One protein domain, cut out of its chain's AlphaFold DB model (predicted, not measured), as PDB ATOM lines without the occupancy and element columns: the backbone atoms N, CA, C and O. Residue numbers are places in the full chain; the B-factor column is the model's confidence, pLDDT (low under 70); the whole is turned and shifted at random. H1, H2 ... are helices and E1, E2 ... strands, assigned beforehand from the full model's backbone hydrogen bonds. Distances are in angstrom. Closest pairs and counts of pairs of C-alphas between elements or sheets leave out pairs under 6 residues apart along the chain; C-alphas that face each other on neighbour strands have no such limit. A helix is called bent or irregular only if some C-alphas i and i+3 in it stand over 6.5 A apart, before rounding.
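Overview. This is residues 284 to 311 and 361 to 527 of the 681 residues of an uncharacterized protein of Fonticula alba (UniProt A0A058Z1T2). A long helix, H7, runs through the middle of a loop-rich body, with short helices packed at wide angles toward its two ends and H1 running beside it. The hairpin of H5 and H6 packs through H6 on the earlier part of H7, where H4 packs too; H8, H9 and a very small two-strand sheet, E1 beside E2, gather at its later end, and residues 476 to 481 stick out. The 195 printed residues hold nine named helices and two named strands, in the order H1 H2 H3 H4 H5 H6 H7 E1 H8 E2 H9, and the sheet, E1 - E2, is antiparallel. The class is mostly helix, but under half of the residues, 87, are in named elements. The whole is compact, with a radius of gyration of the C-alphas of 16.9 A and spans of 48 by 44 by 43 A.

Arrangement. H1, residues 284 to 293, and H2, residues 361 to 366, are close but not clearly touching, with the closest C-alphas, Ala 291 and Arg 366, 7.4 A apart; they run opposite ways at a shallow tilt of 33 degrees, only just short of steep. H3, residues 382 to 385, touches no helix. H4, residues 388 to 392, touches H7, residues 447 to 462, the hub; the closest C-alphas are those of Leu 391 and Asn 449, 5.0 A apart, and H7 touches H4 with residues 449 to 456 alone. H5, residues 409 to 415, and H6, residues 420 to 426, form a helical hairpin at a steep tilt of 42 degrees, closest at the C-alphas of Met 413 and Ser 420, 5.2 A apart. H6 touches H7 about perpendicular, at 78 degrees, closest at the C-alphas of Ala 424 and Gly 448, 4.7 A apart; here H7 uses residues 448 to 455 alone. H1 and H7 are close but not clearly touching, at a shallow tilt of 21 degrees, the same way. E1, residues 463 to 465, and E2, residues 500 to 502, are antiparallel neighbours; N 464 and O 501 are within hydrogen-bond range at 2.9 A, as are N 501 and O 464. H8, residues 482 to 491, touches H7 at a steep tilt of 65 degrees, opposite ways; the closest C-alphas are those of Cys 461 and Ala 483, 5.6 A apart, and H7 uses residues 460 to 462 alone. H9, residues 504 to 519, touches H7 about perpendicular, at 79 degrees, closest at the C-alphas of Phe 462 and Tyr 507, 6.1 A apart, with residues 504 to 507 of H9 and 458 to 462 of H7 alone. H9 also touches H1 about perpendicular, at 87 degrees, with its residues 511 to 515 alone, closest at the C-alphas of Val 286 and Val 511, 6.3 A apart. The helix packing is mostly crossed: of five touching pairs with a tilt, 0 are shallow. Every O i to N i+4 pair is within hydrogen-bond range in H1, H2, H4, H5, H6, H7 and H8, 10 of 12 are in H9, and H3 is too short for such a pair.

Along the chain. H1 begins with C-alpha 284 at (118.419, 104.868, 52.759) and is 14.6 A long. H2, H3 and H4 follow as short helices, then H5 and H6. H7 begins with C-alpha 447 at (119.668, 92.438, 56.502) and is 21.8 A long. E1 is followed by H8, 13.6 A long, and by E2. H9, 21.3 A long, ends with C-alpha 519 at (125.713, 112.312, 41.189); it has a kink of 31 degrees near residue 513 and is only just irregular, with C-alphas 514 and 517 6.9 A apart.

Size, cuts and confidence. The two C-alphas farthest apart, those of Leu 406 and Gly 478, are 52.6 A apart. Residues 312 to 360 are not printed, and C-alphas 311 and 361 are 33.1 A apart across the cut. The links H2 to H3, H4 to H5, H6 to H7 and E1 to H8 are long. The mean pLDDT of the printed part is 72.4; 72 residues are under 70, among them 361 to 380 and 464 to 501.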
ATOM      1  N   ASN A 284     118.772 103.672  51.989       96.88
ATOM      2  CA  ASN A 284     118.419 104.868  52.759       96.88
ATOM      3  C   ASN A 284     118.438 106.144  51.903       96.88
ATOM      4  O   ASN A 284     117.540 106.971  52.044       96.88
ATOM      5  N   ALA A 285     119.425 106.306  51.020       96.31
ATOM      6  CA  ALA A 285     119.503 107.454  50.123       96.31
ATOM      7  C   ALA A 285     118.331 107.486  49.130       96.31
ATOM      8  O   ALA A 285     117.690 108.525  48.996       96.31
ATOM      9  N   VAL A 286     117.991 106.345  48.515       94.75
ATOM     10  CA  VAL A 286     116.831 106.208  47.610       94.75
ATOM     11  C   VAL A 286     115.517 106.525  48.333       94.75
ATOM     12  O   VAL A 286     114.684 107.271  47.822       94.75
ATOM     13  N   ALA A 287     115.330 106.022  49.556       92.94
ATOM     14  CA  ALA A 287     114.165 106.377  50.369       92.94
ATOM     15  C   ALA A 287     114.121 107.886  50.688       92.94
ATOM     16  O   ALA A 287     113.044 108.484  50.701       92.94
ATOM     17  N   GLY A 288     115.286 108.508  50.890       91.12
ATOM     18  CA  GLY A 288     115.427 109.946  51.093       91.12
ATOM     19  C   GLY A 288     115.028 110.782  49.875       91.12
ATOM     20  O   GLY A 288     114.356 111.799  50.056       91.12
ATOM     21  N   THR A 289     115.361 110.352  48.649       89.50
ATOM     22  CA  THR A 289     114.917 111.052  47.426       89.50
ATOM     23  C   THR A 289     113.393 110.985  47.274       89.50
ATOM     24  O   THR A 289     112.744 111.993  47.007       89.50
ATOM     25  N   LEU A 290     112.778 109.840  47.585       87.12
ATOM     26  CA  LEU A 290     111.316 109.671  47.556       87.12
ATOM     27  C   LEU A 290     110.582 110.467  48.649       87.12
ATOM     28  O   LEU A 290     109.476 110.970  48.429       87.12
ATOM     29  N   ALA A 291     111.192 110.610  49.828       81.19
ATOM     30  CA  ALA A 291     110.672 111.471  50.890       81.19
ATOM     31  C   ALA A 291     110.682 112.960  50.484       81.19
ATOM     32  O   ALA A 291     109.828 113.733  50.939       81.19
ATOM     33  N   PHE A 292     111.624 113.349  49.618       74.25
ATOM     34  CA  PHE A 292     111.753 114.702  49.084       74.25
ATOM     35  C   PHE A 292     110.724 115.004  47.989       74.25
ATOM     36  O   PHE A 292     109.982 115.978  48.118       74.25
ATOM     37  N   GLU A 293     110.640 114.160  46.956       67.88
ATOM     38  CA  GLU A 293     109.915 114.457  45.710       67.88
ATOM     39  C   GLU A 293     108.384 114.368  45.815       67.88
ATOM     40  O   GLU A 293     107.688 115.156  45.179       67.88
ATOM     41  N   GLY A 294     107.831 113.444  46.612       58.81
ATOM     42  CA  GLY A 294     106.395 113.127  46.511       58.81
ATOM     43  C   GLY A 294     105.706 112.633  47.780       58.81
ATOM     44  O   GLY A 294     104.521 112.326  47.750       58.81
ATOM     45  N   GLY A 295     106.407 112.535  48.915       62.47
ATOM     46  CA  GLY A 295     105.795 112.192  50.208       62.47
ATOM     47  C   GLY A 295     105.248 110.762  50.346       62.47
ATOM     48  O   GLY A 295     104.707 110.434  51.402       62.47
ATOM     49  N   CYS A 296     105.421 109.890  49.341       75.81
ATOM     50  CA  CYS A 296     105.037 108.471  49.418       75.81
ATOM     51  C   CYS A 296     105.857 107.694  50.473       75.81
ATOM     52  O   CYS A 296     105.428 106.644  50.967       75.81
ATOM     53  N   VAL A 297     107.007 108.246  50.880       81.19
ATOM     54  CA  VAL A 297     107.847 107.764  51.981       81.19
ATOM     55  C   VAL A 297     107.723 108.686  53.195       81.19
ATOM     56  O   VAL A 297     107.877 109.903  53.104       81.19
ATOM     57  N   ARG A 298     107.476 108.075  54.356       82.38
ATOM     58  CA  ARG A 298     107.387 108.721  55.669       82.38
ATOM     59  C   ARG A 298     107.998 107.811  56.725       82.38
ATOM     60  O   ARG A 298     107.690 106.620  56.736       82.38
ATOM     61  N   LEU A 299     108.822 108.367  57.613       85.62
ATOM     62  CA  LEU A 299     109.504 107.594  58.657       85.62
ATOM     63  C   LEU A 299     108.525 107.025  59.693       85.62
ATOM     64  O   LEU A 299     108.650 105.872  60.096       85.62
ATOM     65  N   ASP A 300     107.514 107.800  60.075       82.50
ATOM     66  CA  ASP A 300     106.509 107.405  61.063       82.50
ATOM     67  C   ASP A 300     105.453 106.432  60.531       82.50
ATOM     68  O   ASP A 300     104.691 105.859  61.309       82.50
ATOM     69  N   ALA A 301     105.371 106.243  59.217       77.62
ATOM     70  CA  ALA A 301     104.241 105.550  58.635       77.62
ATOM     71  C   ALA A 301     104.303 104.030  58.884       77.62
ATOM     72  O   ALA A 301     105.372 103.424  58.741       77.62
ATOM     73  N   PRO A 302     103.153 103.393  59.180       81.88
ATOM     74  CA  PRO A 302     103.092 101.978  59.532       81.88
ATOM     75  C   PRO A 302     103.483 101.094  58.346       81.88
ATOM     76  O   PRO A 302     102.994 101.291  57.233       81.88
ATOM     77  N   VAL A 303     104.341 100.097  58.551       83.94
ATOM     78  CA  VAL A 303     104.842  99.252  57.446       83.94
ATOM     79  C   VAL A 303     103.863  98.151  57.058       83.94
ATOM     80  O   VAL A 303     103.857  97.707  55.914       83.94
ATOM     81  N   ARG A 304     102.983  97.756  57.985       79.88
ATOM     82  CA  ARG A 304     102.025  96.654  57.833       79.88
ATOM     83  C   ARG A 304     101.179  96.689  56.545       79.88
ATOM     84  O   ARG A 304     101.043  95.640  55.910       79.88
ATOM     85  N   PRO A 305     100.639  97.841  56.103       74.75
ATOM     86  CA  PRO A 305      99.870  97.927  54.860       74.75
ATOM     87  C   PRO A 305     100.726  97.802  53.595       74.75
ATOM     88  O   PRO A 305     100.180  97.680  52.509       74.75
ATOM     89  N   SER A 306     102.053  97.854  53.707       79.00
ATOM     90  CA  SER A 306     102.988  97.911  52.577       79.00
ATOM     91  C   SER A 306     103.831  96.644  52.419       79.00
ATOM     92  O   SER A 306     104.798  96.642  51.664       79.00
ATOM     93  N   VAL A 307     103.460  95.576  53.122       79.94
ATOM     94  CA  VAL A 307     104.091  94.257  53.028       79.94
ATOM     95  C   VAL A 307     102.998  93.244  52.672       79.94
ATOM     96  O   VAL A 307     102.294  92.757  53.564       79.94
ATOM     97  N   PRO A 308     102.785  92.980  51.366       74.38
ATOM     98  CA  PRO A 308     101.761  92.055  50.880       74.38
ATOM     99  C   PRO A 308     101.843  90.652  51.475       74.38
ATOM    100  O   PRO A 308     100.830  89.968  51.583       74.38
ATOM    101  N   GLU A 309     103.039  90.234  51.872       76.31
ATOM    102  CA  GLU A 309     103.327  88.936  52.478       76.31
ATOM    103  C   GLU A 309     102.624  88.753  53.831       76.31
ATOM    104  O   GLU A 309     102.325  87.628  54.215       76.31
ATOM    105  N   TRP A 310     102.281  89.846  54.517       76.12
ATOM    106  CA  TRP A 310     101.509  89.801  55.758       76.12
ATOM    107  C   TRP A 310      99.995  89.877  55.522       76.12
ATOM    108  O   TRP A 310      99.213  89.862  56.474       76.12
ATOM    109  N   TRP A 311      99.512  90.065  54.293       71.75
ATOM    110  CA  TRP A 311      98.071  90.182  54.060       71.75
ATOM    111  C   TRP A 311      97.399  88.805  54.152       71.75
ATOM    112  O   TRP A 311      97.949  87.819  53.663       71.75
ATOM    113  N   ALA A 361     106.766 122.858  57.130       38.84
ATOM    114  CA  ALA A 361     105.834 122.130  58.002       38.84
ATOM    115  C   ALA A 361     105.439 120.747  57.443       38.84
ATOM    116  O   ALA A 361     105.324 119.780  58.201       38.84
ATOM    117  N   ALA A 362     105.261 120.631  56.122       47.09
ATOM    118  CA  ALA A 362     105.009 119.356  55.448       47.09
ATOM    119  C   ALA A 362     106.240 118.434  55.495       47.09
ATOM    120  O   ALA A 362     106.100 117.240  55.751       47.09
ATOM    121  N   VAL A 363     107.440 118.997  55.323       48.59
ATOM    122  CA  VAL A 363     108.731 118.318  55.510       48.59
ATOM    123  C   VAL A 363     108.866 117.858  56.966       48.59
ATOM    124  O   VAL A 363     109.022 116.666  57.200       48.59
ATOM    125  N   ALA A 364     108.667 118.729  57.959       49.62
ATOM    126  CA  ALA A 364     108.790 118.394  59.382       49.62
ATOM    127  C   ALA A 364     107.871 117.240  59.832       49.62
ATOM    128  O   ALA A 364     108.301 116.375  60.592       49.62
ATOM    129  N   ARG A 365     106.628 117.164  59.326       53.41
ATOM    130  CA  ARG A 365     105.722 116.031  59.607       53.41
ATOM    131  C   ARG A 365     106.207 114.701  59.012       53.41
ATOM    132  O   ARG A 365     105.885 113.658  59.566       53.41
ATOM    133  N   ARG A 366     106.983 114.715  57.922       59.62
ATOM    134  CA  ARG A 366     107.561 113.502  57.300       59.62
ATOM    135  C   ARG A 366     108.740 112.929  58.095       59.62
ATOM    136  O   ARG A 366     109.052 111.748  57.942       59.62
ATOM    137  N   PHE A 367     109.343 113.750  58.957       60.03
ATOM    138  CA  PHE A 367     110.449 113.396  59.851       60.03
ATOM    139  C   PHE A 367     110.015 113.165  61.302       60.03
ATOM    140  O   PHE A 367     110.867 113.053  62.183       60.03
ATOM    141  N   ALA A 368     108.706 113.080  61.568       59.09
ATOM    142  CA  ALA A 368     108.221 112.661  62.875       59.09
ATOM    143  C   ALA A 368     108.822 111.285  63.225       59.09
ATOM    144  O   ALA A 368     108.764 110.346  62.433       59.09
ATOM    145  N   MET A 369     109.452 111.191  64.399       56.78
ATOM    146  CA  MET A 369     110.164 109.980  64.838       56.78
ATOM    147  C   MET A 369     109.268 109.024  65.638       56.78
ATOM    148  O   MET A 369     109.642 107.878  65.868       56.78
ATOM    149  N   SER A 370     108.084 109.476  66.057       56.25
ATOM    150  CA  SER A 370     107.079 108.633  66.709       56.25
ATOM    151  C   SER A 370     106.191 107.968  65.655       56.25
ATOM    152  O   SER A 370     105.765 108.670  64.741       56.25
ATOM    153  N   PRO A 371     105.876 106.662  65.766       57.75
ATOM    154  CA  PRO A 371     105.027 105.980  64.795       57.75
ATOM    155  C   PRO A 371     103.647 106.635  64.721       57.75
ATOM    156  O   PRO A 371     103.016 106.885  65.750       57.75
ATOM    157  N   ALA A 372     103.150 106.860  63.509       57.94
ATOM    158  CA  ALA A 372     101.741 107.142  63.315       57.94
ATOM    159  C   ALA A 372     100.953 105.854  63.618       57.94
ATOM    160  O   ALA A 372     101.365 104.778  63.169       57.94
ATOM    161  N   PRO A 373      99.834 105.924  64.362       57.88
ATOM    162  CA  PRO A 373      99.040 104.740  64.653       57.88
ATOM    163  C   PRO A 373      98.562 104.096  63.349       57.88
ATOM    164  O   PRO A 373      98.127 104.785  62.422       57.88
ATOM    165  N   ALA A 374      98.635 102.765  63.274       58.88
ATOM    166  CA  ALA A 374      98.044 102.034  62.166       58.88
ATOM    167  C   ALA A 374      96.535 102.316  62.093       58.88
ATOM    168  O   ALA A 374      95.833 102.277  63.102       58.88
ATOM    169  N   ALA A 375      96.040 102.617  60.893       58.41
ATOM    170  CA  ALA A 375      94.635 102.929  60.653       58.41
ATOM    171  C   ALA A 375      93.844 101.693  60.188       58.41
ATOM    172  O   ALA A 375      94.405 100.722  59.671       58.41
ATOM    173  N   GLY A 376      92.518 101.747  60.342       64.38
ATOM    174  CA  GLY A 376      91.607 100.704  59.865       64.38
ATOM    175  C   GLY A 376      91.828  99.353  60.555       64.38
ATOM    176  O   GLY A 376      92.086  99.292  61.757       64.38
ATOM    177  N   ARG A 377      91.748  98.254  59.790       60.72
ATOM    178  CA  ARG A 377      91.851  96.873  60.313       60.72
ATOM    179  C   ARG A 377      93.193  96.532  60.976       60.72
ATOM    180  O   ARG A 377      93.300  95.497  61.620       60.72
ATOM    181  N   TRP A 378      94.204  97.382  60.802       64.25
ATOM    182  CA  TRP A 378      95.559  97.171  61.307       64.25
ATOM    183  C   TRP A 378      95.817  97.834  62.665       64.25
ATOM    184  O   TRP A 378      96.889  97.646  63.229       64.25
ATOM    185  N   ALA A 379      94.860  98.598  63.203       63.44
ATOM    186  CA  ALA A 379      95.038  99.352  64.448       63.44
ATOM    187  C   ALA A 379      95.345  98.465  65.670       63.44
ATOM    188  O   ALA A 379      96.058  98.888  66.574       63.44
ATOM    189  N   ALA A 380      94.827  97.232  65.684       65.25
ATOM    190  CA  ALA A 380      95.057  96.247  66.743       65.25
ATOM    191  C   ALA A 380      96.145  95.211  66.392       65.25
ATOM    192  O   ALA A 380      96.386  94.295  67.174       65.25
ATOM    193  N   ASP A 381      96.782  95.329  65.220       70.12
ATOM    194  CA  ASP A 381      97.791  94.379  64.749       70.12
ATOM    195  C   ASP A 381      99.144  94.663  65.436       70.12
ATOM    196  O   ASP A 381      99.636  95.795  65.352       70.12
ATOM    197  N   PRO A 382      99.782  93.674  66.090       68.75
ATOM    198  CA  PRO A 382     101.119  93.836  66.664       68.75
ATOM    199  C   PRO A 382     102.179  94.305  65.650       68.75
ATOM    200  O   PRO A 382     103.055  95.095  66.004       68.75
ATOM    201  N   LEU A 383     102.083  93.895  64.378       74.38
ATOM    202  CA  LEU A 383     102.929  94.398  63.284       74.38
ATOM    203  C   LEU A 383     102.526  95.805  62.819       74.38
ATOM    204  O   LEU A 383     103.333  96.509  62.213       74.38
ATOM    205  N   GLY A 384     101.302  96.245  63.113       72.25
ATOM    206  CA  GLY A 384     100.805  97.592  62.817       72.25
ATOM    207  C   GLY A 384     101.572  98.702  63.544       72.25
ATOM    208  O   GLY A 384     101.618  99.829  63.060       72.25
ATOM    209  N   GLN A 385     102.233  98.385  64.661       77.00
ATOM    210  CA  GLN A 385     103.044  99.340  65.430       77.00
ATOM    211  C   GLN A 385     104.438  99.578  64.825       77.00
ATOM    212  O   GLN A 385     105.146 100.510  65.212       77.00
ATOM    213  N   MET A 386     104.855  98.744  63.870       86.44
ATOM    214  CA  MET A 386     106.130  98.897  63.186       86.44
ATOM    215  C   MET A 386     106.034 100.001  62.126       86.44
ATOM    216  O   MET A 386     105.060 100.085  61.379       86.44
ATOM    217  N   SER A 387     107.072 100.828  62.024       88.69
ATOM    218  CA  SER A 387     107.150 101.957  61.091       88.69
ATOM    219  C   SER A 387     108.400 101.840  60.228       88.69
ATOM    220  O   SER A 387     109.287 101.028  60.511       88.69
ATOM    221  N   LEU A 388     108.490 102.644  59.167       90.50
ATOM    222  CA  LEU A 388     109.694 102.663  58.338       90.50
ATOM    223  C   LEU A 388     110.922 103.081  59.160       90.50
ATOM    224  O   LEU A 388     111.995 102.517  58.967       90.50
ATOM    225  N   TRP A 389     110.752 103.999  60.119       91.00
ATOM    226  CA  TRP A 389     111.791 104.355  61.082       91.00
ATOM    227  C   TRP A 389     112.331 103.112  61.784       91.00
ATOM    228  O   TRP A 389     113.534 102.902  61.726       91.00
ATOM    229  N   HIS A 390     111.463 102.247  62.329       91.62
ATOM    230  CA  HIS A 390     111.871 101.016  63.016       91.62
ATOM    231  C   HIS A 390     112.688 100.062  62.132       91.62
ATOM    232  O   HIS A 390     113.602  99.396  62.622       91.62
ATOM    233  N   LEU A 391     112.364  99.967  60.838       93.75
ATOM    234  CA  LEU A 391     113.138  99.152  59.898       93.75
ATOM    235  C   LEU A 391     114.512  99.785  59.626       93.75
ATOM    236  O   LEU A 391     115.531  99.110  59.752       93.75
ATOM    237  N   LEU A 392     114.555 101.085  59.318       94.06
ATOM    238  CA  LEU A 392     115.799 101.790  58.989       94.06
ATOM    239  C   LEU A 392     116.739 101.944  60.200       94.06
ATOM    240  O   LEU A 392     117.962 101.875  60.048       94.06
ATOM    241  N   SER A 393     116.183 102.116  61.401       91.69
ATOM    242  CA  SER A 393     116.906 102.200  62.678       91.69
ATOM    243  C   SER A 393     117.353 100.846  63.218       91.69
ATOM    244  O   SER A 393     118.038 100.807  64.239       91.69
ATOM    245  N   GLN A 394     116.980  99.747  62.549       91.94
ATOM    246  CA  GLN A 394     117.309  98.383  62.955       91.94
ATOM    247  C   GLN A 394     116.712  98.003  64.321       91.94
ATOM    248  O   GLN A 394     117.357  97.380  65.161       91.94
ATOM    249  N   SER A 395     115.453  98.381  64.550       90.44
ATOM    250  CA  SER A 395     114.729  98.140  65.802       90.44
ATOM    251  C   SER A 395     113.291  97.671  65.571       90.44
ATOM    252  O   SER A 395     112.373  98.073  66.279       90.44
ATOM    253  N   SER A 396     113.066  96.846  64.550       89.31
ATOM    254  CA  SER A 396     111.741  96.308  64.207       89.31
ATOM    255  C   SER A 396     111.175  95.346  65.254       89.31
ATOM    256  O   SER A 396     109.964  95.178  65.339       89.31
ATOM    257  N   GLY A 397     112.048  94.705  66.036       84.25
ATOM    258  CA  GLY A 397     111.673  93.626  66.948       84.25
ATOM    259  C   GLY A 397     111.493  92.262  66.272       84.25
ATOM    260  O   GLY A 397     111.176  91.288  66.955       84.25
ATOM    261  N   LEU A 398     111.722  92.158  64.956       86.25
ATOM    262  CA  LEU A 398     111.789  90.874  64.254       86.25
ATOM    263  C   LEU A 398     113.032  90.092  64.704       86.25
ATOM    264  O   LEU A 398     114.075  90.676  65.006       86.25
ATOM    265  N   SER A 399     112.915  88.765  64.772       81.81
ATOM    266  CA  SER A 399     114.059  87.900  65.065       81.81
ATOM    267  C   SER A 399     114.725  87.502  63.757       81.81
ATOM    268  O   SER A 399     114.072  86.968  62.868       81.81
ATOM    269  N   PHE A 400     116.017  87.785  63.656       83.75
ATOM    270  CA  PHE A 400     116.839  87.504  62.490       83.75
ATOM    271  C   PHE A 400     118.260  87.233  62.985       83.75
ATOM    272  O   PHE A 400     118.856  88.077  63.661       83.75
ATOM    273  N   ASP A 401     118.797  86.059  62.683       82.56
ATOM    274  CA  ASP A 401     120.163  85.683  63.018       82.56
ATOM    275  C   ASP A 401     121.138  86.213  61.960       82.56
ATOM    276  O   ASP A 401     121.444  85.544  60.974       82.56
ATOM    277  N   GLU A 402     121.646  87.428  62.183       82.19
ATOM    278  CA  GLU A 402     122.631  88.083  61.309       82.19
ATOM    279  C   GLU A 402     124.050  87.498  61.450       82.19
ATOM    280  O   GLU A 402     124.994  88.000  60.836       82.19
ATOM    281  N   SER A 403     124.268  86.447  62.249       74.38
ATOM    282  CA  SER A 403     125.595  85.841  62.301       74.38
ATOM    283  C   SER A 403     125.914  85.202  60.943       74.38
ATOM    284  O   SER A 403     125.127  84.439  60.397       74.38
ATOM    285  N   TYR A 404     127.061  85.532  60.341       68.06
ATOM    286  CA  TYR A 404     127.428  85.118  58.972       68.06
ATOM    287  C   TYR A 404     127.900  83.649  58.884       68.06
ATOM    288  O   TYR A 404     128.913  83.335  58.256       68.06
ATOM    289  N   GLY A 405     127.184  82.745  59.550       64.50
ATOM    290  CA  GLY A 405     127.383  81.304  59.492       64.50
ATOM    291  C   GLY A 405     126.709  80.665  58.277       64.50
ATOM    292  O   GLY A 405     125.788  81.212  57.662       64.50
ATOM    293  N   LEU A 406     127.173  79.465  57.930       62.03
ATOM    294  CA  LEU A 406     126.568  78.668  56.871       62.03
ATOM    295  C   LEU A 406     125.180  78.203  57.338       62.03
ATOM    296  O   LEU A 406     125.095  77.447  58.299       62.03
ATOM    297  N   LEU A 407     124.121  78.629  56.638       70.12
ATOM    298  CA  LEU A 407     122.694  78.422  56.973       70.12
ATOM    299  C   LEU A 407     122.075  79.365  58.008       70.12
ATOM    300  O   LEU A 407     120.940  79.127  58.421       70.12
ATOM    301  N   ASN A 408     122.737  80.468  58.335       81.88
ATOM    302  CA  ASN A 408     122.080  81.545  59.071       81.88
ATOM    303  C   ASN A 408     121.267  82.429  58.119       81.88
ATOM    304  O   ASN A 408     121.364  82.297  56.889       81.88
ATOM    305  N   ASP A 409     120.447  83.313  58.679       86.44
ATOM    306  CA  ASP A 409     119.408  84.017  57.928       86.44
ATOM    307  C   ASP A 409     119.931  84.801  56.712       86.44
ATOM    308  O   ASP A 409     119.348  84.629  55.640       86.44
ATOM    309  N   PRO A 410     121.053  85.558  56.763       87.62
ATOM    310  CA  PRO A 410     121.578  86.246  55.584       87.62
ATOM    311  C   PRO A 410     121.911  85.287  54.443       87.62
ATOM    312  O   PRO A 410     121.550  85.526  53.294       87.62
ATOM    313  N   ALA A 411     122.597  84.187  54.750       84.75
ATOM    314  CA  ALA A 411     123.085  83.264  53.735       84.75
ATOM    315  C   ALA A 411     121.936  82.464  53.104       84.75
ATOM    316  O   ALA A 411     121.951  82.184  51.907       84.75
ATOM    317  N   ARG A 412     120.904  82.128  53.888       85.19
ATOM    318  CA  ARG A 412     119.685  81.490  53.371       85.19
ATOM    319  C   ARG A 412     118.884  82.459  52.514       85.19
ATOM    320  O   ARG A 412     118.627  82.164  51.352       85.19
ATOM    321  N   MET A 413     118.570  83.625  53.066       89.31
ATOM    322  CA  MET A 413     117.796  84.671  52.402       89.31
ATOM    323  C   MET A 413     118.393  85.062  51.044       89.31
ATOM    324  O   MET A 413     117.659  85.197  50.074       89.31
ATOM    325  N   LEU A 414     119.716  85.237  50.965       90.69
ATOM    326  CA  LEU A 414     120.374  85.759  49.764       90.69
ATOM    327  C   LEU A 414     120.650  84.700  48.690       90.69
ATOM    328  O   LEU A 414     120.764  85.059  47.519       90.69
ATOM    329  N   PHE A 415     120.817  83.428  49.072       89.81
ATOM    330  CA  PHE A 415     121.329  82.396  48.158       89.81
ATOM    331  C   PHE A 415     120.426  81.172  47.992       89.81
ATOM    332  O   PHE A 415     120.721  80.322  47.152       89.81
ATOM    333  N   LEU A 416     119.353  81.058  48.777       84.00
ATOM    334  CA  LEU A 416     118.372  79.973  48.663       84.00
ATOM    335  C   LEU A 416     116.964  80.479  48.359       84.00
ATOM    336  O   LEU A 416     116.217  79.798  47.659       84.00
ATOM    337  N   GLU A 417     116.596  81.637  48.897       84.69
ATOM    338  CA  GLU A 417     115.225  82.125  48.820       84.69
ATOM    339  C   GLU A 417     114.999  82.963  47.555       84.69
ATOM    340  O   GLU A 417     115.835  83.796  47.199       84.69
ATOM    341  N   PRO A 418     113.855  82.794  46.868       84.44
ATOM    342  CA  PRO A 418     113.550  83.563  45.666       84.44
ATOM    343  C   PRO A 418     113.205  85.026  45.976       84.44
ATOM    344  O   PRO A 418     113.328  85.877  45.098       84.44
ATOM    345  N   SER A 419     112.763  85.317  47.204       86.06
ATOM    346  CA  SER A 419     112.494  86.676  47.666       86.06
ATOM    347  C   SER A 419     113.172  86.945  49.002       86.06
ATOM    348  O   SER A 419     112.820  86.340  50.016       86.06
ATOM    349  N   SER A 420     114.094  87.907  49.023       90.62
ATOM    350  CA  SER A 420     114.772  88.317  50.255       90.62
ATOM    351  C   SER A 420     113.820  89.038  51.211       90.62
ATOM    352  O   SER A 420     113.808  88.767  52.411       90.62
ATOM    353  N   ALA A 421     112.976  89.928  50.679       89.56
ATOM    354  CA  ALA A 421     111.944  90.596  51.466       89.56
ATOM    355  C   ALA A 421     110.861  89.617  51.939       89.56
ATOM    356  O   ALA A 421     110.416  89.713  53.079       89.56
ATOM    357  N   GLY A 422     110.477  88.653  51.096       85.56
ATOM    358  CA  GLY A 422     109.510  87.623  51.464       85.56
ATOM    359  C   GLY A 422     110.009  86.709  52.581       85.56
ATOM    360  O   GLY A 422     109.259  86.433  53.514       85.56
ATOM    361  N   TYR A 423     111.285  86.311  52.548       86.12
ATOM    362  CA  TYR A 423     111.903  85.579  53.654       86.12
ATOM    363  C   TYR A 423     111.874  86.396  54.947       86.12
ATOM    364  O   TYR A 423     111.421  85.904  55.974       86.12
ATOM    365  N   ALA A 424     112.294  87.662  54.889       88.31
ATOM    366  CA  ALA A 424     112.297  88.543  56.053       88.31
ATOM    367  C   ALA A 424     110.887  88.791  56.617       88.31
ATOM    368  O   ALA A 424     110.725  88.857  57.832       88.31
ATOM    369  N   ALA A 425     109.869  88.887  55.757       83.31
ATOM    370  CA  ALA A 425     108.472  89.005  56.167       83.31
ATOM    371  C   ALA A 425     107.964  87.742  56.880       83.31
ATOM    372  O   ALA A 425     107.135  87.849  57.777       83.31
ATOM    373  N   ALA A 426     108.456  86.563  56.496       78.94
ATOM    374  CA  ALA A 426     108.053  85.288  57.086       78.94
ATOM    375  C   ALA A 426     108.685  85.013  58.463       78.94
ATOM    376  O   ALA A 426     108.262  84.084  59.154       78.94
ATOM    377  N   LEU A 427     109.702  85.782  58.867       71.19
ATOM    378  CA  LEU A 427     110.339  85.638  60.173       71.19
ATOM    379  C   LEU A 427     109.453  86.258  61.264       71.19
ATOM    380  O   LEU A 427     109.476  87.462  61.510       71.19
ATOM    381  N   GLU A 428     108.681  85.415  61.943       65.25
ATOM    382  CA  GLU A 428     107.782  85.784  63.040       65.25
ATOM    383  C   GLU A 428     108.043  84.858  64.233       65.25
ATOM    384  O   GLU A 428     108.041  83.635  64.094       65.25
ATOM    385  N   HIS A 429     108.294  85.419  65.420       59.66
ATOM    386  CA  HIS A 429     108.697  84.614  66.585       59.66
ATOM    387  C   HIS A 429     107.991  84.998  67.898       59.66
ATOM    388  O   HIS A 429     108.376  84.510  68.958       59.66
ATOM    389  N   GLY A 430     106.926  85.808  67.835       47.31
ATOM    390  CA  GLY A 430     105.959  86.005  68.930       47.31
ATOM    391  C   GLY A 430     104.634  85.243  68.744       47.31
ATOM    392  O   GLY A 430     103.746  85.347  69.585       47.31
ATOM    393  N   GLY A 431     104.495  84.501  67.636       51.88
ATOM    394  CA  GLY A 431     103.237  83.961  67.101       51.88
ATOM    395  C   GLY A 431     102.969  84.495  65.683       51.88
ATOM    396  O   GLY A 431     103.679  85.408  65.254       51.88
ATOM    397  N   PRO A 432     101.978  83.953  64.944       55.94
ATOM    398  CA  PRO A 432     101.631  84.447  63.611       55.94
ATOM    399  C   PRO A 432     101.324  85.950  63.641       55.94
ATOM    400  O   PRO A 432     100.512  86.405  64.447       55.94
ATOM    401  N   GLY A 433     101.980  86.726  62.789       62.25
ATOM    402  CA  GLY A 433     101.828  88.172  62.689       62.25
ATOM    403  C   GLY A 433     102.334  88.956  63.902       62.25
ATOM    404  O   GLY A 433     101.777  90.011  64.192       62.25
ATOM    405  N   THR A 434     103.320  88.456  64.662       69.62
ATOM    406  CA  THR A 434     103.791  89.131  65.891       69.62
ATOM    407  C   THR A 434     105.327  89.229  65.977       69.62
ATOM    408  O   THR A 434     106.011  88.196  65.937       69.62
ATOM    409  N   PRO A 435     105.893  90.447  66.151       77.69
ATOM    410  CA  PRO A 435     107.315  90.641  66.449       77.69
ATOM    411  C   PRO A 435     107.770  89.871  67.697       77.69
ATOM    412  O   PRO A 435     106.994  89.665  68.626       77.69
ATOM    413  N   ALA A 436     109.047  89.484  67.754       82.44
ATOM    414  CA  ALA A 436     109.606  88.784  68.916       82.44
ATOM    415  C   ALA A 436     109.675  89.684  70.164       82.44
ATOM    416  O   ALA A 436     109.530  89.211  71.288       82.44
ATOM    417  N   VAL A 437     109.895  90.985  69.960       83.12
ATOM    418  CA  VAL A 437     109.813  92.037  70.983       83.12
ATOM    419  C   VAL A 437     109.117  93.269  70.396       83.12
ATOM    420  O   VAL A 437     109.100  93.410  69.172       83.12
ATOM    421  N   PRO A 438     108.559  94.184  71.210       85.94
ATOM    422  CA  PRO A 438     107.915  95.390  70.690       85.94
ATOM    423  C   PRO A 438     108.849  96.207  69.773       85.94
ATOM    424  O   PRO A 438     110.031  96.361  70.108       85.94
ATOM    425  N   PRO A 439     108.365  96.761  68.645       87.88
ATOM    426  CA  PRO A 439     109.158  97.674  67.824       87.88
ATOM    427  C   PRO A 439     109.727  98.833  68.656       87.88
ATOM    428  O   PRO A 439     109.068  99.355  69.550       87.88
ATOM    429  N   GLY A 440     110.984  99.192  68.407       85.62
ATOM    430  CA  GLY A 440     111.704 100.248  69.125       85.62
ATOM    431  C   GLY A 440     112.299  99.823  70.472       85.62
ATOM    432  O   GLY A 440     113.048 100.598  71.059       85.62
ATOM    433  N   SER A 441     112.029  98.603  70.955       85.56
ATOM    434  CA  SER A 441     112.520  98.136  72.266       85.56
ATOM    435  C   SER A 441     113.961  97.621  72.270       85.56
ATOM    436  O   SER A 441     114.600  97.600  73.319       85.56
ATOM    437  N   ARG A 442     114.481  97.180  71.118       86.19
ATOM    438  CA  ARG A 442     115.825  96.599  71.000       86.19
ATOM    439  C   ARG A 442     116.445  96.903  69.645       86.19
ATOM    440  O   ARG A 442     115.786  96.746  68.620       86.19
ATOM    441  N   PHE A 443     117.726  97.259  69.653       86.69
ATOM    442  CA  PHE A 443     118.537  97.348  68.449       86.69
ATOM    443  C   PHE A 443     119.052  95.962  68.067       86.69
ATOM    444  O   PHE A 443     119.625  95.244  68.887       86.69
ATOM    445  N   LEU A 444     118.830  95.589  66.814       84.19
ATOM    446  CA  LEU A 444     119.356  94.385  66.197       84.19
ATOM    447  C   LEU A 444     119.666  94.719  64.740       84.19
ATOM    448  O   LEU A 444     118.753  94.915  63.940       84.19
ATOM    449  N   TYR A 445     120.953  94.792  64.404       86.44
ATOM    450  CA  TYR A 445     121.393  95.034  63.034       86.44
ATOM    451  C   TYR A 445     121.054  93.830  62.152       86.44
ATOM    452  O   TYR A 445     121.571  92.741  62.392       86.44
ATOM    453  N   THR A 446     120.190  94.017  61.148       89.81
ATOM    454  CA  THR A 446     119.736  92.927  60.274       89.81
ATOM    455  C   THR A 446     119.608  93.329  58.803       89.81
ATOM    456  O   THR A 446     119.191  94.428  58.421       89.81
ATOM    457  N   SER A 447     119.909  92.376  57.935       91.88
ATOM    458  CA  SER A 447     119.668  92.438  56.502       91.88
ATOM    459  C   SER A 447     118.177  92.280  56.184       91.88
ATOM    460  O   SER A 447     117.688  92.928  55.259       91.88
ATOM    461  N   GLY A 448     117.430  91.527  57.002       91.88
ATOM    462  CA  GLY A 448     115.979  91.374  56.870       91.88
ATOM    463  C   GLY A 448     115.210  92.693  56.985       91.88
ATOM    464  O   GLY A 448     114.410  93.007  56.104       91.88
ATOM    465  N   ASN A 449     115.516  93.526  57.989       93.44
ATOM    466  CA  ASN A 449     114.893  94.851  58.135       93.44
ATOM    467  C   ASN A 449     115.105  95.731  56.900       93.44
ATOM    468  O   ASN A 449     114.201  96.455  56.491       93.44
ATOM    469  N   THR A 450     116.294  95.656  56.296       96.06
ATOM    470  CA  THR A 450     116.623  96.467  55.116       96.06
ATOM    471  C   THR A 450     115.803  96.024  53.907       96.06
ATOM    472  O   THR A 450     115.205  96.862  53.238       96.06
ATOM    473  N   ASN A 451     115.726  94.717  53.640       95.44
ATOM    474  CA  ASN A 451     114.956  94.203  52.504       95.44
ATOM    475  C   ASN A 451     113.443  94.412  52.696       95.44
ATOM    476  O   ASN A 451     112.732  94.660  51.725       95.44
ATOM    477  N   LEU A 452     112.949  94.406  53.940       92.19
ATOM    478  CA  LEU A 452     111.583  94.839  54.250       92.19
ATOM    479  C   LEU A 452     111.374  96.342  54.026       92.19
ATOM    480  O   LEU A 452     110.346  96.727  53.477       92.19
ATOM    481  N   ALA A 453     112.324  97.199  54.411       93.56
ATOM    482  CA  ALA A 453     112.227  98.640  54.160       93.56
ATOM    483  C   ALA A 453     112.157  98.930  52.655       93.56
ATOM    484  O   ALA A 453     111.313  99.699  52.201       93.56
ATOM    485  N   GLU A 454     112.998  98.246  51.887       92.00
ATOM    486  CA  GLU A 454     113.045  98.301  50.430       92.00
ATOM    487  C   GLU A 454     111.707  97.854  49.810       92.00
ATOM    488  O   GLU A 454     111.117  98.563  48.991       92.00
ATOM    489  N   ARG A 455     111.138  96.747  50.304       89.69
ATOM    490  CA  ARG A 455     109.796  96.278  49.930       89.69
ATOM    491  C   ARG A 455     108.703  97.298  50.234       89.69
ATOM    492  O   ARG A 455     107.830  97.509  49.392       89.69
ATOM    493  N   VAL A 456     108.738  97.938  51.401       87.81
ATOM    494  CA  VAL A 456     107.769  98.973  51.797       87.81
ATOM    495  C   VAL A 456     107.842 100.169  50.850       87.81
ATOM    496  O   VAL A 456     106.805 100.628  50.370       87.81
ATOM    497  N   VAL A 457     109.051 100.653  50.559       88.50
ATOM    498  CA  VAL A 457     109.289 101.791  49.661       88.50
ATOM    499  C   VAL A 457     108.786 101.479  48.250       88.50
ATOM    500  O   VAL A 457     107.979 102.235  47.705       88.50
ATOM    501  N   GLN A 458     109.171 100.329  47.695       86.69
ATOM    502  CA  GLN A 458     108.724  99.885  46.373       86.69
ATOM    503  C   GLN A 458     107.203  99.716  46.292       86.69
ATOM    504  O   GLN A 458     106.575 100.171  45.343       86.69
ATOM    505  N   THR A 459     106.591  99.117  47.314       83.44
ATOM    506  CA  THR A 459     105.137  98.897  47.367       83.44
ATOM    507  C   THR A 459     104.362 100.210  47.397       83.44
ATOM    508  O   THR A 459     103.348 100.340  46.717       83.44
ATOM    509  N   ARG A 460     104.822 101.189  48.183       83.00
ATOM    510  CA  ARG A 460     104.119 102.467  48.369       83.00
ATOM    511  C   ARG A 460     104.245 103.402  47.183       83.00
ATOM    512  O   ARG A 460     103.273 104.056  46.828       83.00
ATOM    513  N   CYS A 461     105.444 103.494  46.621       84.38
ATOM    514  CA  CYS A 461     105.739 104.484  45.594       84.38
ATOM    515  C   CYS A 461     105.569 103.924  44.174       84.38
ATOM    516  O   CYS A 461     105.333 104.694  43.252       84.38
ATOM    517  N   PHE A 462     105.652 102.598  43.998       84.38
ATOM    518  CA  PHE A 462     105.684 101.946  42.680       84.38
ATOM    519  C   PHE A 462     104.756 100.723  42.583       84.38
ATOM    520  O   PHE A 462     104.897  99.901  41.680       84.38
ATOM    521  N   GLY A 463     103.811 100.561  43.511       76.94
ATOM    522  CA  GLY A 463     102.800  99.508  43.441       76.94
ATOM    523  C   GLY A 463     101.748  99.793  42.366       76.94
ATOM    524  O   GLY A 463     101.198 100.890  42.318       76.94
ATOM    525  N   ARG A 464     101.417  98.791  41.547       68.75
ATOM    526  CA  ARG A 464     100.357  98.861  40.530       68.75
ATOM    527  C   ARG A 464      99.518  97.585  40.481       68.75
ATOM    528  O   ARG A 464      99.974  96.512  40.879       68.75
ATOM    529  N   LEU A 465      98.291  97.701  39.973       63.09
ATOM    530  CA  LEU A 465      97.441  96.559  39.635       63.09
ATOM    531  C   LEU A 465      97.617  96.205  38.160       63.09
ATOM    532  O   LEU A 465      97.562  97.078  37.297       63.09
ATOM    533  N   VAL A 466      97.839  94.923  37.886       56.97
ATOM    534  CA  VAL A 466      97.980  94.365  36.539       56.97
ATOM    535  C   VAL A 466      96.801  93.424  36.286       56.97
ATOM    536  O   VAL A 466      96.545  92.540  37.102       56.97
ATOM    537  N   GLY A 467      96.064  93.615  35.188       47.91
ATOM    538  CA  GLY A 467      94.935  92.746  34.823       47.91
ATOM    539  C   GLY A 467      95.368  91.349  34.341       47.91
ATOM    540  O   GLY A 467      96.551  91.103  34.104       47.91
ATOM    541  N   GLU A 468      94.408  90.434  34.138       42.53
ATOM    542  CA  GLU A 468      94.655  89.031  33.723       42.53
ATOM    543  C   GLU A 468      95.421  88.884  32.390       42.53
ATOM    544  O   GLU A 468      96.048  87.854  32.154       42.53
ATOM    545  N   ALA A 469      95.434  89.922  31.545       39.03
ATOM    546  CA  ALA A 469      96.149  89.955  30.264       39.03
ATOM    547  C   ALA A 469      97.518  90.673  30.309       39.03
ATOM    548  O   ALA A 469      98.114  90.920  29.263       39.03
ATOM    549  N   GLY A 470      98.029  91.045  31.491       38.00
ATOM    550  CA  GLY A 470      99.338  91.703  31.626       38.00
ATOM    551  C   GLY A 470      99.365  93.203  31.288       38.00
ATOM    552  O   GLY A 470     100.415  93.828  31.421       38.00
ATOM    553  N   ALA A 471      98.233  93.798  30.898       35.78
ATOM    554  CA  ALA A 471      98.107  95.242  30.709       35.78
ATOM    555  C   ALA A 471      98.072  95.970  32.068       35.78
ATOM    556  O   ALA A 471      97.339  95.570  32.981       35.78
ATOM    557  N   ALA A 472      98.882  97.024  32.206       38.81
ATOM    558  CA  ALA A 472      98.788  97.952  33.328       38.81
ATOM    559  C   ALA A 472      97.461  98.715  33.222       38.81
ATOM    560  O   ALA A 472      97.083  99.134  32.131       38.81
ATOM    561  N   CYS A 473      96.740  98.872  34.330       38.38
ATOM    562  CA  CYS A 473      95.529  99.688  34.316       38.38
ATOM    563  C   CYS A 473      95.961 101.161  34.329       38.38
ATOM    564  O   CYS A 473      96.618 101.597  35.278       38.38
ATOM    565  N   ASP A 474      95.671 101.888  33.244       34.31
ATOM    566  CA  ASP A 474      96.103 103.276  33.080       34.31
ATOM    567  C   ASP A 474      95.523 104.166  34.192       34.31
ATOM    568  O   ASP A 474      94.350 104.021  34.561       34.31
ATOM    569  N   PRO A 475      96.315 105.099  34.753       35.69
ATOM    570  CA  PRO A 475      95.775 106.104  35.655       35.69
ATOM    571  C   PRO A 475      94.792 107.004  34.895       35.69
ATOM    572  O   PRO A 475      95.063 107.439  33.777       35.69
ATOM    573  N   VAL A 476      93.653 107.317  35.519       30.20
ATOM    574  CA  VAL A 476      92.683 108.278  34.973       30.20
ATOM    575  C   VAL A 476      93.392 109.630  34.761       30.20
ATOM    576  O   VAL A 476      93.989 110.137  35.724       30.20
ATOM    577  N   PRO A 477      93.336 110.234  33.555       26.28
ATOM    578  CA  PRO A 477      93.937 111.541  33.297       26.28
ATOM    579  C   PRO A 477      93.406 112.595  34.280       26.28
ATOM    580  O   PRO A 477      92.197 112.735  34.447       26.28
ATOM    581  N   GLY A 478      94.312 113.311  34.955       30.94
ATOM    582  CA  GLY A 478      93.978 114.336  35.956       30.94
ATOM    583  C   GLY A 478      93.994 113.875  37.422       30.94
ATOM    584  O   GLY A 478      93.777 114.694  38.312       30.94
ATOM    585  N   SER A 479      94.294 112.602  37.712       31.88
ATOM    586  CA  SER A 479      94.441 112.113  39.091       31.88
ATOM    587  C   SER A 479      95.912 112.053  39.531       31.88
ATOM    588  O   SER A 479      96.699 111.236  39.054       31.88
ATOM    589  N   GLN A 480      96.310 112.898  40.487       32.78
ATOM    590  CA  GLN A 480      97.575 112.740  41.218       32.78
ATOM    591  C   GLN A 480      97.471 111.564  42.206       32.78
ATOM    592  O   GLN A 480      97.429 111.789  43.407       32.78
ATOM    593  N   ALA A 481      97.328 110.309  41.760       33.59
ATOM    594  CA  ALA A 481      97.013 109.250  42.728       33.59
ATOM    595  C   ALA A 481      97.318 107.779  42.371       33.59
ATOM    596  O   ALA A 481      96.567 106.933  42.845       33.59
ATOM    597  N   PRO A 482      98.394 107.354  41.677       39.47
ATOM    598  CA  PRO A 482      98.751 105.931  41.739       39.47
ATOM    599  C   PRO A 482      99.097 105.527  43.182       39.47
ATOM    600  O   PRO A 482      98.553 104.561  43.707       39.47
ATOM    601  N   ALA A 483      99.916 106.332  43.869       36.16
ATOM    602  CA  ALA A 483     100.334 106.078  45.247       36.16
ATOM    603  C   ALA A 483      99.219 106.332  46.275       36.16
ATOM    604  O   ALA A 483      99.136 105.595  47.247       36.16
ATOM    605  N   GLU A 484      98.338 107.319  46.069       35.56
ATOM    606  CA  GLU A 484      97.232 107.621  46.995       35.56
ATOM    607  C   GLU A 484      95.987 106.758  46.765       35.56
ATOM    608  O   GLU A 484      95.314 106.420  47.738       35.56
ATOM    609  N   ALA A 485      95.702 106.323  45.531       37.00
ATOM    610  CA  ALA A 485      94.663 105.328  45.265       37.00
ATOM    611  C   ALA A 485      95.136 103.922  45.647       37.00
ATOM    612  O   ALA A 485      94.358 103.173  46.231       37.00
ATOM    613  N   ALA A 486      96.415 103.577  45.433       38.56
ATOM    614  CA  ALA A 486      96.998 102.367  46.008       38.56
ATOM    615  C   ALA A 486      97.017 102.463  47.537       38.56
ATOM    616  O   ALA A 486      96.523 101.558  48.190       38.56
ATOM    617  N   ALA A 487      97.478 103.565  48.137       39.53
ATOM    618  CA  ALA A 487      97.444 103.750  49.590       39.53
ATOM    619  C   ALA A 487      96.018 103.768  50.154       39.53
ATOM    620  O   ALA A 487      95.819 103.231  51.236       39.53
ATOM    621  N   SER A 488      95.020 104.294  49.435       38.84
ATOM    622  CA  SER A 488      93.600 104.241  49.820       38.84
ATOM    623  C   SER A 488      92.983 102.863  49.610       38.84
ATOM    624  O   SER A 488      92.169 102.453  50.425       38.84
ATOM    625  N   ALA A 489      93.390 102.096  48.598       40.50
ATOM    626  CA  ALA A 489      92.990 100.696  48.430       40.50
ATOM    627  C   ALA A 489      93.646  99.791  49.492       40.50
ATOM    628  O   ALA A 489      93.013  98.872  50.015       40.50
ATOM    629  N   LEU A 490      94.890 100.098  49.875       43.94
ATOM    630  CA  LEU A 490      95.652  99.455  50.951       43.94
ATOM    631  C   LEU A 490      95.133  99.848  52.347       43.94
ATOM    632  O   LEU A 490      95.129  99.015  53.258       43.94
ATOM    633  N   ALA A 491      94.666 101.088  52.518       39.31
ATOM    634  CA  ALA A 491      94.014 101.589  53.730       39.31
ATOM    635  C   ALA A 491      92.537 101.163  53.823       39.31
ATOM    636  O   ALA A 491      92.023 100.971  54.923       39.31
ATOM    637  N   GLY A 492      91.875 100.965  52.680       41.16
ATOM    638  CA  GLY A 492      90.454 100.639  52.532       41.16
ATOM    639  C   GLY A 492      90.097  99.171  52.763       41.16
ATOM    640  O   GLY A 492      88.924  98.815  52.737       41.16
ATOM    641  N   GLY A 493      91.076  98.308  53.046       42.97
ATOM    642  CA  GLY A 493      90.790  97.001  53.635       42.97
ATOM    643  C   GLY A 493      90.270  95.929  52.675       42.97
ATOM    644  O   GLY A 493      89.701  94.941  53.141       42.97
ATOM    645  N   SER A 494      90.532  96.017  51.373       43.19
ATOM    646  CA  SER A 494      90.372  94.848  50.502       43.19
ATOM    647  C   SER A 494      91.601  93.936  50.593       43.19
ATOM    648  O   SER A 494      92.676  94.318  51.063       43.19
ATOM    649  N   LEU A 495      91.400  92.658  50.294       48.22
ATOM    650  CA  LEU A 495      92.428  91.616  50.215       48.22
ATOM    651  C   LEU A 495      93.539  92.017  49.232       48.22
ATOM    652  O   LEU A 495      93.365  92.991  48.503       48.22
ATOM    653  N   ARG A 496      94.652  91.265  49.164       47.53
ATOM    654  CA  ARG A 496      95.628  91.441  48.073       47.53
ATOM    655  C   ARG A 496      94.875  91.412  46.748       47.53
ATOM    656  O   ARG A 496      94.365  90.340  46.417       47.53
ATOM    657  N   PRO A 497      94.763  92.528  46.008       49.06
ATOM    658  CA  PRO A 497      94.052  92.473  44.750       49.06
ATOM    659  C   PRO A 497      94.840  91.526  43.846       49.06
ATOM    660  O   PRO A 497      96.077  91.598  43.791       49.06
ATOM    661  N   ALA A 498      94.144  90.593  43.201       49.31
ATOM    662  CA  ALA A 498      94.769  89.737  42.205       49.31
ATOM    663  C   ALA A 498      95.475  90.636  41.175       49.31
ATOM    664  O   ALA A 498      94.916  91.642  40.744       49.31
ATOM    665  N   GLY A 499      96.736  90.326  40.865       53.25
ATOM    666  CA  GLY A 499      97.533  91.131  39.936       53.25
ATOM    667  C   GLY A 499      98.286  92.324  40.538       53.25
ATOM    668  O   GLY A 499      98.928  93.054  39.789       53.25
ATOM    669  N   TRP A 500      98.287  92.529  41.864       64.81
ATOM    670  CA  TRP A 500      99.151  93.550  42.478       64.81
ATOM    671  C   TRP A 500     100.641  93.202  42.333       64.81
ATOM    672  O   TRP A 500     101.083  92.124  42.762       64.81
ATOM    673  N   GLN A 501     101.420  94.129  41.772       69.62
ATOM    674  CA  GLN A 501     102.858  93.994  41.520       69.62
ATOM    675  C   GLN A 501     103.592  95.328  41.727       69.62
ATOM    676  O   GLN A 501     102.991  96.400  41.668       69.62
ATOM    677  N   VAL A 502     104.907  95.260  41.946       78.00
ATOM    678  CA  VAL A 502     105.783  96.440  41.906       78.00
ATOM    679  C   VAL A 502     106.186  96.694  40.460       78.00
ATOM    680  O   VAL A 502     106.639  95.778  39.772       78.00
ATOM    681  N   ASP A 503     106.057  97.937  40.009       81.00
ATOM    682  CA  ASP A 503     106.667  98.403  38.772       81.00
ATOM    683  C   ASP A 503     108.164  98.650  38.992       81.00
ATOM    684  O   ASP A 503     108.606  99.736  39.380       81.00
ATOM    685  N   TYR A 504     108.951  97.593  38.801       82.44
ATOM    686  CA  TYR A 504     110.391  97.649  39.028       82.44
ATOM    687  C   TYR A 504     111.110  98.580  38.043       82.44
ATOM    688  O   TYR A 504     112.079  99.227  38.428       82.44
ATOM    689  N   GLU A 505     110.639  98.704  36.797       83.06
ATOM    690  CA  GLU A 505     111.242  99.637  35.838       83.06
ATOM    691  C   GLU A 505     111.007 101.089  36.253       83.06
ATOM    692  O   GLU A 505     111.919 101.911  36.139       83.06
ATOM    693  N   ALA A 506     109.822 101.409  36.782       83.38
ATOM    694  CA  ALA A 506     109.551 102.729  37.338       83.38
ATOM    695  C   ALA A 506     110.429 103.017  38.566       83.38
ATOM    696  O   ALA A 506     111.034 104.092  38.636       83.38
ATOM    697  N   TYR A 507     110.564 102.052  39.484       86.38
ATOM    698  CA  TYR A 507     111.468 102.155  40.635       86.38
ATOM    699  C   TYR A 507     112.925 102.357  40.198       86.38
ATOM    700  O   TYR A 507     113.584 103.302  40.626       86.38
ATOM    701  N   TRP A 508     113.429 101.515  39.298       87.56
ATOM    702  CA  TRP A 508     114.802 101.604  38.808       87.56
ATOM    703  C   TRP A 508     115.053 102.906  38.042       87.56
ATOM    704  O   TRP A 508     116.076 103.565  38.234       87.56
ATOM    705  N   GLY A 509     114.094 103.332  37.217       86.56
ATOM    706  CA  GLY A 509     114.133 104.622  36.536       86.56
ATOM    707  C   GLY A 509     114.186 105.796  37.515       86.56
ATOM    708  O   GLY A 509     114.902 106.763  37.261       86.56
ATOM    709  N   HIS A 510     113.481 105.704  38.646       86.56
ATOM    710  CA  HIS A 510     113.574 106.677  39.735       86.56
ATOM    711  C   HIS A 510     114.958 106.685  40.385       86.56
ATOM    712  O   HIS A 510     115.558 107.751  40.489       86.56
ATOM    713  N   VAL A 511     115.495 105.526  40.781       90.69
ATOM    714  CA  VAL A 511     116.848 105.414  41.365       90.69
ATOM    715  C   VAL A 511     117.881 106.067  40.447       90.69
ATOM    716  O   VAL A 511     118.693 106.883  40.887       90.69
ATOM    717  N   HIS A 512     117.808 105.768  39.151       87.81
ATOM    718  CA  HIS A 512     118.735 106.323  38.178       87.81
ATOM    719  C   HIS A 512     118.596 107.845  38.044       87.81
ATOM    720  O   HIS A 512     119.587 108.557  38.173       87.81
ATOM    721  N   ARG A 513     117.383 108.362  37.808       86.75
ATOM    722  CA  ARG A 513     117.163 109.797  37.550       86.75
ATOM    723  C   ARG A 513     117.318 110.678  38.787       86.75
ATOM    724  O   ARG A 513     117.798 111.797  38.655       86.75
ATOM    725  N   SER A 514     116.900 110.197  39.958       85.31
ATOM    726  CA  SER A 514     116.902 110.992  41.195       85.31
ATOM    727  C   SER A 514     118.229 110.928  41.944       85.31
ATOM    728  O   SER A 514     118.546 111.859  42.674       85.31
ATOM    729  N   LEU A 515     119.019 109.857  41.774       89.81
ATOM    730  CA  LEU A 515     120.238 109.647  42.557       89.81
ATOM    731  C   LEU A 515     121.478 109.413  41.694       89.81
ATOM    732  O   LEU A 515     122.447 110.154  41.830       89.81
ATOM    733  N   PHE A 516     121.481 108.417  40.805       90.19
ATOM    734  CA  PHE A 516     122.714 108.060  40.090       90.19
ATOM    735  C   PHE A 516     123.135 109.108  39.067       90.19
ATOM    736  O   PHE A 516     124.285 109.542  39.073       90.19
ATOM    737  N   GLN A 517     122.208 109.555  38.225       85.44
ATOM    738  CA  GLN A 517     122.478 110.543  37.189       85.44
ATOM    739  C   GLN A 517     122.903 111.900  37.775       85.44
ATOM    740  O   GLN A 517     123.935 112.400  37.334       85.44
ATOM    741  N   PRO A 518     122.226 112.480  38.791       83.31
ATOM    742  CA  PRO A 518     122.641 113.761  39.371       83.31
ATOM    743  C   PRO A 518     123.977 113.711  40.122       83.31
ATOM    744  O   PRO A 518     124.598 114.751  40.321       83.31
ATOM    745  N   LEU A 519     124.414 112.522  40.547       86.19
ATOM    746  CA  LEU A 519     125.713 112.312  41.189       86.19
ATOM    747  C   LEU A 519     126.819 111.904  40.205       86.19
ATOM    748  O   LEU A 519     127.985 111.882  40.594       86.19
ATOM    749  N   GLY A 520     126.485 111.545  38.963       82.69
ATOM    750  CA  GLY A 520     127.450 111.016  37.996       82.69
ATOM    751  C   GLY A 520     127.905 109.591  38.333       82.69
ATOM    752  O   GLY A 520     129.052 109.220  38.085       82.69
ATOM    753  N   MET A 521     127.031 108.789  38.946       88.81
ATOM    754  CA  MET A 521     127.309 107.398  39.312       88.81
ATOM    755  C   MET A 521     127.083 106.465  38.122       88.81
ATOM    756  O   MET A 521     126.019 105.869  37.969       88.81
ATOM    757  N   SER A 522     128.085 106.347  37.256       83.00
ATOM    758  CA  SER A 522     127.956 105.650  35.972       83.00
ATOM    759  C   SER A 522     128.224 104.140  36.034       83.00
ATOM    760  O   SER A 522     128.017 103.444  35.044       83.00
ATOM    761  N   THR A 523     128.734 103.620  37.155       88.69
ATOM    762  CA  THR A 523     129.061 102.187  37.326       88.69
ATOM    763  C   THR A 523     128.090 101.460  38.248       88.69
ATOM    764  O   THR A 523     128.238 100.260  38.476       88.69
ATOM    765  N   ALA A 524     127.128 102.187  38.820       92.00
ATOM    766  CA  ALA A 524     126.252 101.675  39.852       92.00
ATOM    767  C   ALA A 524     125.199 100.717  39.288       92.00
ATOM    768  O   ALA A 524     124.342 101.093  38.492       92.00
ATOM    769  N   VAL A 525     125.238  99.476  39.767       92.06
ATOM    770  CA  VAL A 525     124.237  98.450  39.488       92.06
ATOM    771  C   VAL A 525     123.669  97.962  40.809       92.06
ATOM    772  O   VAL A 525     124.401  97.488  41.681       92.06
ATOM    773  N   PHE A 526     122.354  98.083  40.953       92.00
ATOM    774  CA  PHE A 526     121.631  97.620  42.125       92.00
ATOM    775  C   PHE A 526     120.840  96.382  41.713       92.00
ATOM    776  O   PHE A 526     119.894  96.457  40.932       92.00
ATOM    777  N   GLU A 527     121.213  95.215  42.228       94.19
ATOM    778  CA  GLU A 527     120.708  93.936  41.734       94.19
ATOM    779  C   GLU A 527     119.503  93.408  42.525       94.19
ATOM    780  O   GLU A 527     119.401  93.538  43.754       94.19
TER     781      GLU A 527